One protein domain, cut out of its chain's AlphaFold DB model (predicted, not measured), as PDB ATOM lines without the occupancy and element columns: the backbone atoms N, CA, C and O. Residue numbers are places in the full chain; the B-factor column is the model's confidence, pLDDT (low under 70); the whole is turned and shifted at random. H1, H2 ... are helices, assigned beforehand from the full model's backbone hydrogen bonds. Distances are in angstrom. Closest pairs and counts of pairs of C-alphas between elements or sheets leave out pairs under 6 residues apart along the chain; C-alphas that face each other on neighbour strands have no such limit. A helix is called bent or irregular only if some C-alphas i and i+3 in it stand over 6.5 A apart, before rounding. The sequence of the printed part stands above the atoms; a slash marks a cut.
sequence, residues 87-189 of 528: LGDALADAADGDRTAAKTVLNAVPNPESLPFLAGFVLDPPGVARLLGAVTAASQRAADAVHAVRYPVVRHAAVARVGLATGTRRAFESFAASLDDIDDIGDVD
ATOM      1  N   LEU A  87      72.618 110.522 124.563       90.19
ATOM      2  CA  LEU A  87      73.496 109.993 123.514       90.19
ATOM      3  C   LEU A  87      74.366 108.855 124.048       90.19
ATOM      4  O   LEU A  87      74.609 107.877 123.352       90.19
ATOM      5  N   GLY A  88      74.873 108.996 125.267       89.12
ATOM      6  CA  GLY A  88      75.804 108.038 125.819       89.12
ATOM      7  C   GLY A  88      75.170 106.695 126.186       89.12
ATOM      8  O   GLY A  88      75.885 105.701 126.115       89.12
ATOM      9  N   ASP A  89      73.889 106.648 126.566       89.25
ATOM     10  CA  ASP A  89      73.149 105.382 126.721       89.25
ATOM     11  C   ASP A  89      72.754 104.815 125.355       89.25
ATOM     12  O   ASP A  89      73.058 103.661 125.062       89.25
ATOM     13  N   ALA A  90      72.259 105.663 124.445       93.00
ATOM     14  CA  ALA A  90      71.899 105.229 123.097       93.00
ATOM     15  C   ALA A  90      73.076 104.616 122.311       93.00
ATOM     16  O   ALA A  90      72.860 103.735 121.487       93.00
ATOM     17  N   LEU A  91      74.321 105.054 122.547       93.06
ATOM     18  CA  LEU A  91      75.510 104.445 121.934       93.06
ATOM     19  C   LEU A  91      75.715 102.985 122.367       93.06
ATOM     20  O   LEU A  91      76.087 102.166 121.530       93.06
ATOM     21  N   ALA A  92      75.502 102.671 123.647       90.50
ATOM     22  CA  ALA A  92      75.647 101.315 124.170       90.50
ATOM     23  C   ALA A  92      74.454 100.444 123.756       90.50
ATOM     24  O   ALA A  92      74.654  99.391 123.163       90.50
ATOM     25  N   ASP A  93      73.230 100.945 123.946       93.88
ATOM     26  CA  ASP A  93      72.004 100.217 123.607       93.88
ATOM     27  C   ASP A  93      71.932  99.895 122.105       93.88
ATOM     28  O   ASP A  93      71.548  98.795 121.709       93.88
ATOM     29  N   ALA A  94      72.369 100.820 121.240       95.38
ATOM     30  CA  ALA A  94      72.460 100.563 119.805       95.38
ATOM     31  C   ALA A  94      73.517  99.499 119.474       95.38
ATOM     32  O   ALA A  94      73.279  98.663 118.605       95.38
ATOM     33  N   ALA A  95      74.663  99.497 120.164       94.12
ATOM     34  CA  ALA A  95      75.689  98.463 119.999       94.12
ATOM     35  C   ALA A  95      75.229  97.076 120.493       94.12
ATOM     36  O   ALA A  95      75.775  96.064 120.050       94.12
ATOM     37  N   ASP A  96      74.220  97.032 121.365       93.88
ATOM     38  CA  ASP A  96      73.553  95.811 121.829       93.88
ATOM     39  C   ASP A  96      72.330  95.430 120.962       93.88
ATOM     40  O   ASP A  96      71.682  94.412 121.209       93.88
ATOM     41  N   GLY A  97      72.040  96.201 119.904       90.06
ATOM     42  CA  GLY A  97      71.032  95.885 118.886       90.06
ATOM     43  C   GLY A  97      69.711  96.659 118.990       90.06
ATOM     44  O   GLY A  97      68.778  96.362 118.238       90.06
ATOM     45  N   ASP A  98      69.590  97.658 119.869       95.25
ATOM     46  CA  ASP A  98      68.376  98.479 119.957       95.25
ATOM     47  C   ASP A  98      68.250  99.436 118.753       95.25
ATOM     48  O   ASP A  98      68.979 100.421 118.589       95.25
ATOM     49  N   ARG A  99      67.248  99.173 117.905       92.19
ATOM     50  CA  ARG A  99      66.953  99.972 116.704       92.19
ATOM     51  C   ARG A  99      66.483 101.399 117.015       92.19
ATOM     52  O   ARG A  99      66.732 102.311 116.223       92.19
ATOM     53  N   THR A 100      65.779 101.614 118.122       94.38
ATOM     54  CA  THR A 100      65.349 102.951 118.560       94.38
ATOM     55  C   THR A 100      66.553 103.755 119.030       94.38
ATOM     56  O   THR A 100      66.703 104.916 118.640       94.38
ATOM     57  N   ALA A 101      67.458 103.126 119.781       94.88
ATOM     58  CA  ALA A 101      68.723 103.732 120.175       94.88
ATOM     59  C   ALA A 101      69.588 104.086 118.954       94.88
ATOM     60  O   ALA A 101      70.092 105.207 118.868       94.88
ATOM     61  N   ALA A 102      69.669 103.207 117.948       94.81
ATOM     62  CA  ALA A 102      70.396 103.478 116.704       94.81
ATOM     63  C   ALA A 102      69.865 104.731 115.978       94.81
ATOM     64  O   ALA A 102      70.642 105.588 115.547       94.81
ATOM     65  N   LYS A 103      68.537 104.906 115.911       92.94
ATOM     66  CA  LYS A 103      67.914 106.129 115.372       92.94
ATOM     67  C   LYS A 103      68.238 107.363 116.215       92.94
ATOM     68  O   LYS A 103      68.512 108.425 115.660       92.94
ATOM     69  N   THR A 104      68.246 107.237 117.540       92.81
ATOM     70  CA  THR A 104      68.648 108.319 118.453       92.81
ATOM     71  C   THR A 104      70.094 108.747 118.208       92.81
ATOM     72  O   THR A 104      70.359 109.945 118.092       92.81
ATOM     73  N   VAL A 105      71.018 107.793 118.050       93.50
ATOM     74  CA  VAL A 105      72.426 108.058 117.712       93.50
ATOM     75  C   VAL A 105      72.535 108.801 116.380       93.50
ATOM     76  O   VAL A 105      73.206 109.833 116.310       93.50
ATOM     77  N   LEU A 106      71.838 108.336 115.341       92.06
ATOM     78  CA  LEU A 106      71.841 108.977 114.023       92.06
ATOM     79  C   LEU A 106      71.303 110.409 114.060       92.06
ATOM     80  O   LEU A 106      71.900 111.303 113.468       92.06
ATOM     81  N   ASN A 107      70.230 110.655 114.809       89.44
ATOM     82  CA  ASN A 107      69.655 111.992 114.975       89.44
ATOM     83  C   ASN A 107      70.537 112.927 115.819       89.44
ATOM     84  O   ASN A 107      70.373 114.153 115.782       89.44
ATOM     85  N   ALA A 108      71.453 112.368 116.611       86.06
ATOM     86  CA  ALA A 108      72.360 113.126 117.458       86.06
ATOM     87  C   ALA A 108      73.606 113.624 116.717       86.06
ATOM     88  O   ALA A 108      74.211 114.601 117.168       86.06
ATOM     89  N   VAL A 109      73.975 113.007 115.588       84.56
ATOM     90  CA  VAL A 109      75.148 113.393 114.797       84.56
ATOM     91  C   VAL A 109      74.754 114.024 113.458       84.56
ATOM     92  O   VAL A 109      73.864 113.533 112.774       84.56
ATOM     93  N   PRO A 110      75.437 115.092 113.010       80.25
ATOM     94  CA  PRO A 110      75.167 115.663 111.689       80.25
ATOM     95  C   PRO A 110      75.581 114.708 110.551       80.25
ATOM     96  O   PRO A 110      74.989 114.712 109.469       80.25
ATOM     97  N   ASN A 111      76.600 113.880 110.812       85.50
ATOM     98  CA  ASN A 111      77.340 113.101 109.825       85.50
ATOM     99  C   ASN A 111      77.647 111.689 110.368       85.50
ATOM    100  O   ASN A 111      78.467 111.580 111.289       85.50
ATOM    101  N   PRO A 112      77.025 110.619 109.832       90.38
ATOM    102  CA  PRO A 112      77.247 109.243 110.290       90.38
ATOM    103  C   PRO A 112      78.705 108.771 110.200       90.38
ATOM    104  O   PRO A 112      79.167 108.033 111.061       90.38
ATOM    105  N   GLU A 113      79.483 109.269 109.241       89.38
ATOM    106  CA  GLU A 113      80.908 108.955 109.075       89.38
ATOM    107  C   GLU A 113      81.779 109.404 110.260       89.38
ATOM    108  O   GLU A 113      82.915 108.962 110.409       89.38
ATOM    109  N   SER A 114      81.261 110.290 111.117       89.06
ATOM    110  CA  SER A 114      81.945 110.715 112.340       89.06
ATOM    111  C   SER A 114      81.728 109.765 113.524       89.06
ATOM    112  O   SER A 114      82.486 109.827 114.498       89.06
ATOM    113  N   LEU A 115      80.729 108.875 113.440       92.25
ATOM    114  CA  LEU A 115      80.340 107.963 114.517       92.25
ATOM    115  C   LEU A 115      81.470 107.058 115.004       92.25
ATOM    116  O   LEU A 115      81.657 107.024 116.215       92.25
ATOM    117  N   PRO A 116      82.273 106.395 114.145       93.12
ATOM    118  CA  PRO A 116      83.344 105.518 114.621       93.12
ATOM    119  C   PRO A 116      84.342 106.250 115.530       93.12
ATOM    120  O   PRO A 116      84.789 105.722 116.546       93.12
ATOM    121  N   PHE A 117      84.664 107.502 115.192       88.62
ATOM    122  CA  PHE A 117      85.626 108.319 115.935       88.62
ATOM    123  C   PHE A 117      85.049 108.869 117.239       88.62
ATOM    124  O   PHE A 117      85.782 109.056 118.206       88.62
ATOM    125  N   LEU A 118      83.748 109.161 117.264       87.75
ATOM    126  CA  LEU A 118      83.054 109.588 118.474       87.75
ATOM    127  C   LEU A 118      82.845 108.407 119.429       87.75
ATOM    128  O   LEU A 118      83.179 108.500 120.609       87.75
ATOM    129  N   ALA A 119      82.312 107.307 118.904       90.50
ATOM    130  CA  ALA A 119      81.970 106.110 119.651       90.50
ATOM    131  C   ALA A 119      83.209 105.396 120.190       90.50
ATOM    132  O   ALA A 119      83.149 104.885 121.299       90.50
ATOM    133  N   GLY A 120      84.344 105.442 119.484       88.44
ATOM    134  CA  GLY A 120      85.592 104.827 119.946       88.44
ATOM    135  C   GLY A 120      86.112 105.359 121.286       88.44
ATOM    136  O   GLY A 120      86.950 104.718 121.902       88.44
ATOM    137  N   PHE A 121      85.636 106.511 121.775       83.12
ATOM    138  CA  PHE A 121      85.962 106.978 123.131       83.12
ATOM    139  C   PHE A 121      85.149 106.287 124.231       83.12
ATOM    140  O   PHE A 121      85.531 106.355 125.391       83.12
ATOM    141  N   VAL A 122      84.031 105.654 123.891       82.94
ATOM    142  CA  VAL A 122      83.091 105.065 124.858       82.94
ATOM    143  C   VAL A 122      82.967 103.555 124.677       82.94
ATOM    144  O   VAL A 122      82.760 102.842 125.655       82.94
ATOM    145  N   LEU A 123      83.111 103.083 123.443       88.25
ATOM    146  CA  LEU A 123      83.037 101.689 123.040       88.25
ATOM    147  C   LEU A 123      84.423 101.201 122.614       88.25
ATOM    148  O   LEU A 123      85.214 101.950 122.036       88.25
ATOM    149  N   ASP A 124      84.691  99.928 122.872       88.75
ATOM    150  CA  ASP A 124      85.839  99.227 122.310       88.75
ATOM    151  C   ASP A 124      85.649  98.991 120.794       88.75
ATOM    152  O   ASP A 124      84.543  99.171 120.272       88.75
ATOM    153  N   PRO A 125      86.697  98.609 120.037       92.19
ATOM    154  CA  PRO A 125      86.565  98.416 118.593       92.19
ATOM    155  C   PRO A 125      85.438  97.438 118.187       92.19
ATOM    156  O   PRO A 125      84.670  97.790 117.290       92.19
ATOM    157  N   PRO A 126      85.240  96.279 118.855       92.44
ATOM    158  CA  PRO A 126      84.077  95.424 118.597       92.44
ATOM    159  C   PRO A 126      82.727  96.109 118.862       92.44
ATOM    160  O   PRO A 126      81.800  95.957 118.070       92.44
ATOM    161  N   GLY A 127      82.595  96.877 119.948       93.62
ATOM    162  CA  GLY A 127      81.389  97.655 120.238       93.62
ATOM    163  C   GLY A 127      81.117  98.733 119.191       93.62
ATOM    164  O   GLY A 127      79.969  98.926 118.797       93.62
ATOM    165  N   VAL A 128      82.161  99.383 118.669       95.88
ATOM    166  CA  VAL A 128      82.026 100.321 117.547       95.88
ATOM    167  C   VAL A 128      81.542  99.607 116.287       95.88
ATOM    168  O   VAL A 128      80.645 100.126 115.632       95.88
ATOM    169  N   ALA A 129      82.075  98.431 115.950       96.69
ATOM    170  CA  ALA A 129      81.605  97.674 114.789       96.69
ATOM    171  C   ALA A 129      80.120  97.291 114.923       96.69
ATOM    172  O   ALA A 129      79.340  97.561 114.012       96.69
ATOM    173  N   ARG A 130      79.689  96.789 116.091       96.81
ATOM    174  CA  ARG A 130      78.265  96.493 116.346       96.81
ATOM    175  C   ARG A 130      77.373  97.728 116.241       96.81
ATOM    176  O   ARG A 130      76.318  97.665 115.616       96.81
ATOM    177  N   LEU A 131      77.813  98.865 116.788       96.88
ATOM    178  CA  LEU A 131      77.109 100.139 116.627       96.88
ATOM    179  C   LEU A 131      76.961 100.507 115.146       96.88
ATOM    180  O   LEU A 131      75.883 100.931 114.735       96.88
ATOM    181  N   LEU A 132      78.029 100.370 114.354       96.81
ATOM    182  CA  LEU A 132      77.995 100.665 112.922       96.81
ATOM    183  C   LEU A 132      77.022  99.739 112.191       96.81
ATOM    184  O   LEU A 132      76.201 100.240 111.428       96.81
ATOM    185  N   GLY A 133      77.020  98.440 112.492       95.81
ATOM    186  CA  GLY A 133      76.023  97.505 111.962       95.81
ATOM    187  C   GLY A 133      74.592  97.932 112.303       95.81
ATOM    188  O   GLY A 133      73.736  98.024 111.428       95.81
ATOM    189  N   ALA A 134      74.334  98.317 113.556       95.69
ATOM    190  CA  ALA A 134      73.007  98.753 113.983       95.69
ATOM    191  C   ALA A 134      72.536 100.052 113.299       95.69
ATOM    192  O   ALA A 134      71.372 100.161 112.909       95.69
ATOM    193  N   VAL A 135      73.412 101.055 113.142       95.44
ATOM    194  CA  VAL A 135      73.023 102.332 112.510       95.44
ATOM    195  C   VAL A 135      72.905 102.229 110.992       95.44
ATOM    196  O   VAL A 135      72.074 102.930 110.418       95.44
ATOM    197  N   THR A 136      73.693 101.371 110.345       92.94
ATOM    198  CA  THR A 136      73.612 101.138 108.893       92.94
ATOM    199  C   THR A 136      72.344 100.368 108.537       92.94
ATOM    200  O   THR A 136      71.557 100.871 107.738       92.94
ATOM    201  N   ALA A 137      72.005  99.322 109.297       90.25
ATOM    202  CA  ALA A 137      70.714  98.634 109.183       90.25
ATOM    203  C   ALA A 137      69.504  99.547 109.489       90.25
ATOM    204  O   ALA A 137      68.381  99.320 109.027       90.25
ATOM    205  N   ALA A 138      69.694 100.588 110.308       89.75
ATOM    206  CA  ALA A 138      68.648 101.560 110.618       89.75
ATOM    207  C   ALA A 138      68.507 102.678 109.569       89.75
ATOM    208  O   ALA A 138      67.472 103.352 109.573       89.75
ATOM    209  N   SER A 139      69.513 102.914 108.717       87.94
ATOM    210  CA  SER A 139      69.512 104.006 107.742       87.94
ATOM    211  C   SER A 139      70.476 103.774 106.579       87.94
ATOM    212  O   SER A 139      71.693 103.793 106.762       87.94
ATOM    213  N   GLN A 140      69.935 103.760 105.356       79.81
ATOM    214  CA  GLN A 140      70.735 103.706 104.126       79.81
ATOM    215  C   GLN A 140      71.741 104.860 104.026       79.81
ATOM    216  O   GLN A 140      72.907 104.672 103.700       79.81
ATOM    217  N   ARG A 141      71.332 106.070 104.430       83.69
ATOM    218  CA  ARG A 141      72.238 107.227 104.500       83.69
ATOM    219  C   ARG A 141      73.455 106.954 105.390       83.69
ATOM    220  O   ARG A 141      74.528 107.504 105.141       83.69
ATOM    221  N   ALA A 142      73.283 106.192 106.468       89.12
ATOM    222  CA  ALA A 142      74.391 105.801 107.324       89.12
ATOM    223  C   ALA A 142      75.246 104.719 106.659       89.12
ATOM    224  O   ALA A 142      76.467 104.851 106.702       89.12
ATOM    225  N   ALA A 143      74.628 103.725 106.012       88.62
ATOM    226  CA  ALA A 143      75.320 102.698 105.231       88.62
ATOM    227  C   ALA A 143      76.264 103.321 104.191       88.62
ATOM    228  O   ALA A 143      77.476 103.135 104.282       88.62
ATOM    229  N   ASP A 144      75.757 104.200 103.324       82.81
ATOM    230  CA  ASP A 144      76.555 104.858 102.279       82.81
ATOM    231  C   ASP A 144      77.700 105.704 102.858       82.81
ATOM    232  O   ASP A 144      78.819 105.740 102.331       82.81
ATOM    233  N   ALA A 145      77.429 106.413 103.960       87.19
ATOM    234  CA  ALA A 145      78.416 107.263 104.614       87.19
ATOM    235  C   ALA A 145      79.531 106.440 105.275       87.19
ATOM    236  O   ALA A 145      80.698 106.821 105.175       87.19
ATOM    237  N   VAL A 146      79.192 105.327 105.932       90.19
ATOM    238  CA  VAL A 146      80.162 104.427 106.571       90.19
ATOM    239  C   VAL A 146      80.940 103.643 105.515       90.19
ATOM    240  O   VAL A 146      82.168 103.592 105.605       90.19
ATOM    241  N   HIS A 147      80.275 103.147 104.466       88.19
ATOM    242  CA  HIS A 147      80.908 102.531 103.299       88.19
ATOM    243  C   HIS A 147      82.029 103.420 102.747       88.19
ATOM    244  O   HIS A 147      83.159 102.965 102.565       88.19
ATOM    245  N   ALA A 148      81.760 104.717 102.564       84.88
ATOM    246  CA  ALA A 148      82.732 105.674 102.036       84.88
ATOM    247  C   ALA A 148      83.971 105.883 102.931       84.88
ATOM    248  O   ALA A 148      85.008 106.356 102.454       84.88
ATOM    249  N   VAL A 149      83.884 105.572 104.230       89.44
ATOM    250  CA  VAL A 149      84.968 105.807 105.197       89.44
ATOM    251  C   VAL A 149      85.518 104.546 105.857       89.44
ATOM    252  O   VAL A 149      86.421 104.671 106.682       89.44
ATOM    253  N   ARG A 150      85.074 103.343 105.476       91.81
ATOM    254  CA  ARG A 150      85.482 102.079 106.118       91.81
ATOM    255  C   ARG A 150      87.002 101.882 106.191       91.81
ATOM    256  O   ARG A 150      87.550 101.740 107.282       91.81
ATOM    257  N   TYR A 151      87.732 102.040 105.083       92.69
ATOM    258  CA  TYR A 151      89.202 101.969 105.104       92.69
ATOM    259  C   TYR A 151      89.860 103.124 105.883       92.69
ATOM    260  O   TYR A 151      90.785 102.870 106.660       92.69
ATOM    261  N   PRO A 152      89.425 104.397 105.749       92.31
ATOM    262  CA  PRO A 152      89.848 105.461 106.659       92.31
ATOM    263  C   PRO A 152      89.643 105.161 108.153       92.31
ATOM    264  O   PRO A 152      90.511 105.533 108.946       92.31
ATOM    265  N   VAL A 153      88.545 104.497 108.526       94.12
ATOM    266  CA  VAL A 153      88.208 104.104 109.905       94.12
ATOM    267  C   VAL A 153      89.146 103.008 110.399       94.12
ATOM    268  O   VAL A 153      89.802 103.201 111.422       94.12
ATOM    269  N   VAL A 154      89.311 101.915 109.649       95.19
ATOM    270  CA  VAL A 154      90.249 100.827 109.994       95.19
ATOM    271  C   VAL A 154      91.676 101.357 110.105       95.19
ATOM    272  O   VAL A 154      92.383 101.110 111.081       95.19
ATOM    273  N   ARG A 155      92.099 102.186 109.148       92.62
ATOM    274  CA  ARG A 155      93.405 102.846 109.193       92.62
ATOM    275  C   ARG A 155      93.561 103.726 110.429       92.62
ATOM    276  O   ARG A 155      94.649 103.780 110.998       92.62
ATOM    277  N   HIS A 156      92.522 104.460 110.824       92.00
ATOM    278  CA  HIS A 156      92.572 105.244 112.054       92.00
ATOM    279  C   HIS A 156      92.748 104.329 113.265       92.00
ATOM    280  O   HIS A 156      93.630 104.593 114.075       92.00
ATOM    281  N   ALA A 157      92.012 103.220 113.332       93.88
ATOM    282  CA  ALA A 157      92.132 102.234 114.401       93.88
ATOM    283  C   ALA A 157      93.542 101.626 114.523       93.88
ATOM    284  O   ALA A 157      93.990 101.287 115.622       93.88
ATOM    285  N   ALA A 158      94.266 101.532 113.402       92.50
ATOM    286  CA  ALA A 158      95.659 101.094 113.336       92.50
ATOM    287  C   ALA A 158      96.674 102.099 113.910       92.50
ATOM    288  O   ALA A 158      97.719 101.697 114.423       92.50
ATOM    289  N   VAL A 159      96.427 103.408 113.780       89.75
ATOM    290  CA  VAL A 159      97.408 104.455 114.152       89.75
ATOM    291  C   VAL A 159      97.025 105.247 115.393       89.75
ATOM    292  O   VAL A 159      97.882 105.920 115.973       89.75
ATOM    293  N   ALA A 160      95.751 105.203 115.776       86.81
ATOM    294  CA  ALA A 160      95.242 105.868 116.956       86.81
ATOM    295  C   ALA A 160      95.943 105.327 118.207       86.81
ATOM    296  O   ALA A 160      96.250 104.143 118.319       86.81
ATOM    297  N   ARG A 161      96.208 106.225 119.155       80.69
ATOM    298  CA  ARG A 161      96.750 105.874 120.480       80.69
ATOM    299  C   ARG A 161      95.670 105.805 121.558       80.69
ATOM    300  O   ARG A 161      95.923 105.317 122.651       80.69
ATOM    301  N   VAL A 162      94.498 106.342 121.245       76.56
ATOM    302  CA  VAL A 162      93.354 106.544 122.130       76.56
ATOM    303  C   VAL A 162      92.069 106.412 121.321       76.56
ATOM    304  O   VAL A 162      92.096 106.566 120.099       76.56
ATOM    305  N   GLY A 163      90.947 106.171 121.993       83.25
ATOM    306  CA  GLY A 163      89.664 105.974 121.326       83.25
ATOM    307  C   GLY A 163      89.622 104.625 120.600       83.25
ATOM    308  O   GLY A 163      89.888 103.595 121.210       83.25
ATOM    309  N   LEU A 164      89.403 104.644 119.279       88.75
ATOM    310  CA  LEU A 164      89.339 103.461 118.398       88.75
ATOM    311  C   LEU A 164      90.685 102.708 118.244       88.75
ATOM    312  O   LEU A 164      90.897 101.974 117.285       88.75
ATOM    313  N   ALA A 165      91.646 102.917 119.137       89.62
ATOM    314  CA  ALA A 165      92.958 102.294 119.065       89.62
ATOM    315  C   ALA A 165      92.863 100.778 119.296       89.62
ATOM    316  O   ALA A 165      92.373 100.324 120.326       89.62
ATOM    317  N   THR A 166      93.388  99.993 118.357       90.38
ATOM    318  CA  THR A 166      93.429  98.521 118.461       90.38
ATOM    319  C   THR A 166      94.690  98.024 119.170       90.38
ATOM    320  O   THR A 166      94.653  97.039 119.903       90.38
ATOM    321  N   GLY A 167      95.822  98.711 118.986       84.69
ATOM    322  CA  GLY A 167      97.066  98.519 119.746       84.69
ATOM    323  C   GLY A 167      97.813  97.195 119.530       84.69
ATOM    324  O   GLY A 167      98.983  97.108 119.887       84.69
ATOM    325  N   THR A 168      97.184  96.179 118.937       91.19
ATOM    326  CA  THR A 168      97.773  94.861 118.659       91.19
ATOM    327  C   THR A 168      97.305  94.332 117.307       91.19
ATOM    328  O   THR A 168      96.225  94.697 116.836       91.19
ATOM    329  N   ARG A 169      98.079  93.409 116.721       94.56
ATOM    330  CA  ARG A 169      97.711  92.689 115.494       94.56
ATOM    331  C   ARG A 169      96.320  92.060 115.579       94.56
ATOM    332  O   ARG A 169      95.469  92.335 114.743       94.56
ATOM    333  N   ARG A 170      96.081  91.263 116.628       95.50
ATOM    334  CA  ARG A 170      94.823  90.525 116.829       95.50
ATOM    335  C   ARG A 170      93.617  91.455 116.940       95.50
ATOM    336  O   ARG A 170      92.588  91.181 116.336       95.50
ATOM    337  N   ALA A 171      93.730  92.541 117.706       94.44
ATOM    338  CA  ALA A 171      92.632  93.496 117.849       94.44
ATOM    339  C   ALA A 171      92.353  94.247 116.537       94.44
ATOM    340  O   ALA A 171      91.199  94.522 116.230       94.44
ATOM    341  N   PHE A 172      93.394  94.549 115.755       96.31
ATOM    342  CA  PHE A 172      93.250  95.172 114.443       96.31
ATOM    343  C   PHE A 172      92.553  94.249 113.436       96.31
ATOM    344  O   PHE A 172      91.568  94.658 112.829       96.31
ATOM    345  N   GLU A 173      93.022  93.004 113.301       96.25
ATOM    346  CA  GLU A 173      92.410  92.002 112.416       96.25
ATOM    347  C   GLU A 173      90.959  91.714 112.831       96.25
ATOM    348  O   GLU A 173      90.070  91.706 111.986       96.25
ATOM    349  N   SER A 174      90.694  91.572 114.135       96.69
ATOM    350  CA  SER A 174      89.339  91.369 114.660       96.69
ATOM    351  C   SER A 174      88.409  92.543 114.363       96.69
ATOM    352  O   SER A 174      87.233  92.321 114.089       96.69
ATOM    353  N   PHE A 175      88.906  93.781 114.431       96.81
ATOM    354  CA  PHE A 175      88.105  94.960 114.114       96.81
ATOM    355  C   PHE A 175      87.790  95.048 112.619       96.81
ATOM    356  O   PHE A 175      86.654  95.339 112.269       96.81
ATOM    357  N   ALA A 176      88.765  94.767 111.750       96.56
ATOM    358  CA  ALA A 176      88.539  94.717 110.307       96.56
ATOM    359  C   ALA A 176      87.503  93.642 109.941       96.56
ATOM    360  O   ALA A 176      86.536  93.967 109.265       96.56
ATOM    361  N   ALA A 177      87.637  92.425 110.482       96.00
ATOM    362  CA  ALA A 177      86.663  91.349 110.280       96.00
ATOM    363  C   ALA A 177      85.254  91.737 110.760       96.00
ATOM    364  O   ALA A 177      84.282  91.529 110.052       96.00
ATOM    365  N   SER A 178      85.142  92.406 111.915       96.38
ATOM    366  CA  SER A 178      83.833  92.857 112.418       96.38
ATOM    367  C   SER A 178      83.174  93.927 111.537       96.38
ATOM    368  O   SER A 178      81.972  94.139 111.645       96.38
ATOM    369  N   LEU A 179      83.952  94.667 110.737       96.00
ATOM    370  CA  LEU A 179      83.410  95.604 109.749       96.00
ATOM    371  C   LEU A 179      83.070  94.906 108.430       96.00
ATOM    372  O   LEU A 179      82.105  95.308 107.794       96.00
ATOM    373  N   ASP A 180      83.844  93.891 108.045       94.69
ATOM    374  CA  ASP A 180      83.579  93.039 106.879       94.69
ATOM    375  C   ASP A 180      82.258  92.265 107.028       94.69
ATOM    376  O   ASP A 180      81.507  92.136 106.070       94.69
ATOM    377  N   ASP A 181      81.910  91.866 108.258       92.81
ATOM    378  CA  ASP A 181      80.631  91.222 108.601       92.81
ATOM    379  C   ASP A 181      79.394  92.141 108.428       92.81
ATOM    380  O   ASP A 181      78.257  91.699 108.611       92.81
ATOM    381  N   ILE A 182      79.575  93.435 108.131       91.69
ATOM    382  CA  ILE A 182      78.476  94.387 107.921       91.69
ATOM    383  C   ILE A 182      78.194  94.492 106.417       91.69
ATOM    384  O   ILE A 182      78.767  95.336 105.722       91.69
ATOM    385  N   ASP A 183      77.247  93.689 105.930       84.44
ATOM    386  CA  ASP A 183      76.860  93.632 104.508       84.44
ATOM    387  C   ASP A 183      76.618  95.022 103.883       84.44
ATOM    388  O   ASP A 183      77.070  95.309 102.772       84.44
ATOM    389  N   ASP A 184      75.959  95.913 104.632       83.25
ATOM    390  CA  ASP A 184      75.543  97.246 104.177       83.25
ATOM    391  C   ASP A 184      76.717  98.200 103.877       83.25
ATOM    392  O   ASP A 184      76.532  99.215 103.200       83.25
ATOM    393  N   ILE A 185      77.932  97.923 104.373       84.56
ATOM    394  CA  ILE A 185      79.105  98.790 104.145       84.56
ATOM    395  C   ILE A 185      80.122  98.192 103.174       84.56
ATOM    396  O   ILE A 185      81.086  98.882 102.824       84.56
ATOM    397  N   GLY A 186      79.882  96.978 102.678       82.50
ATOM    398  CA  GLY A 186      80.751  96.260 101.748       82.50
ATOM    399  C   GLY A 186      82.089  95.815 102.347       82.50
ATOM    400  O   GLY A 186      82.398  96.088 103.502       82.50
ATOM    401  N   ASP A 187      82.903  95.172 101.508       86.44
ATOM    402  CA  ASP A 187      84.082  94.423 101.962       86.44
ATOM    403  C   ASP A 187      85.141  95.301 102.643       86.44
ATOM    404  O   ASP A 187      85.420  96.443 102.228       86.44
ATOM    405  N   VAL A 188      85.766  94.724 103.669       91.19
ATOM    406  CA  VAL A 188      86.862  95.291 104.453       91.19
ATOM    407  C   VAL A 188      87.957  94.246 104.650       91.19
ATOM    408  O   VAL A 188      88.042  93.554 105.662       91.19
ATOM    409  N   ASP A 189      88.893  94.214 103.707       91.19
ATOM    410  CA  ASP A 189      90.084  93.378 103.828       91.19
ATOM    411  C   ASP A 189      91.178  94.031 104.703       91.19
ATOM    412  O   ASP A 189      91.496  95.226 104.606       91.19
TER     413      ASP A 189
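What this domain is: This is residues 87 to 189 of the 528 residues of an uncharacterized protein of Salarchaeum sp. JOR-1 (UniProt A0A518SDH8). The longest helix, H4, forms the core of a compact body of helices, with the hairpin of H1 and H2 crossing it, H1 closest at Leu 131 and H2 closest at Val 135, and with H7 alongside it, running the same way. H3 and H5 pack on another side of H4, and H6 folds back against H7; after H7 the last residues, 181 to 189, turn back on themselves. The printed part has 103 residues with seven named helices, H1 to H7 in order along the chain, and no named strand; the class is all helix. The whole is compact, with a radius of gyration of the C-alphas of 12.1 A, and rounded, spanning 34 by 25 by 22 A.

Where its parts are: Find C-alpha 87 at (73.496, 109.993, 123.514); from there H1 runs to residue 95. H2 is residues 99 to 108, 14.2 A long. H3, residues 112 to 119, is only just irregular: C-alphas 113 and 116 are 7.0 A apart. Look next at C-alpha 125, at (86.565, 98.416, 118.593), where H4 begins; it runs 19.9 A to residue 138. H5 is residues 140 to 147, and H6, residues 150 to 159, is 14.6 A long. H7, residues 169 to 180, runs 16.6 A and ends at C-alpha 180, (83.579, 93.039, 106.879).

How they stand to each other: Start at H4, the hub, which touches five helices. H1 touches it about perpendicular, at 87 degrees, the C-alphas of Ala 95 and Leu 131 being closest at 4.0 A. H2 also touches it about perpendicular, at 86 degrees, closest at Ala 102 and Val 135, C-alphas 5.1 A apart. H1 and H2 form a helical hairpin at a steep tilt of 41 degrees, with C-alphas 90 and 101 closest at 4.6 A. H3 touches H4 at its residues 128 to 132 alone, and the two form a hairpin; the closest C-alphas, of Pro 116 and Val 128, are 6.1 A apart. H5 forms another hairpin with H4, touching its residues 132 to 137 alone, at a shallow tilt of 34 degrees, only just short of steep; C-alphas 136 and 143 are closest at 4.3 A. H7 touches H4 at a shallow tilt of 6 degrees, the same way, with C-alphas 129 and 179 closest at 5.7 A. H6 and H7 form a hairpin at 13 degrees, with C-alphas 154 and 176 closest at 6.4 A. H1 and H7 are apart. Every O i to N i+4 pair is within hydrogen-bond range in H2, H4, H5, H6 and H7; it is 4 of 5 in H1 and 2 of 4 in H3.

The domain as a whole: The C-alphas farthest apart, of Thr 100 and Arg 169, are 34.1 A apart. The printed part has no cut, and no link is long; the link from H6 to H7, nine residues, is short, and the other five are tight. The mean pLDDT of the printed part is 90.7, and no printed residue is under 70.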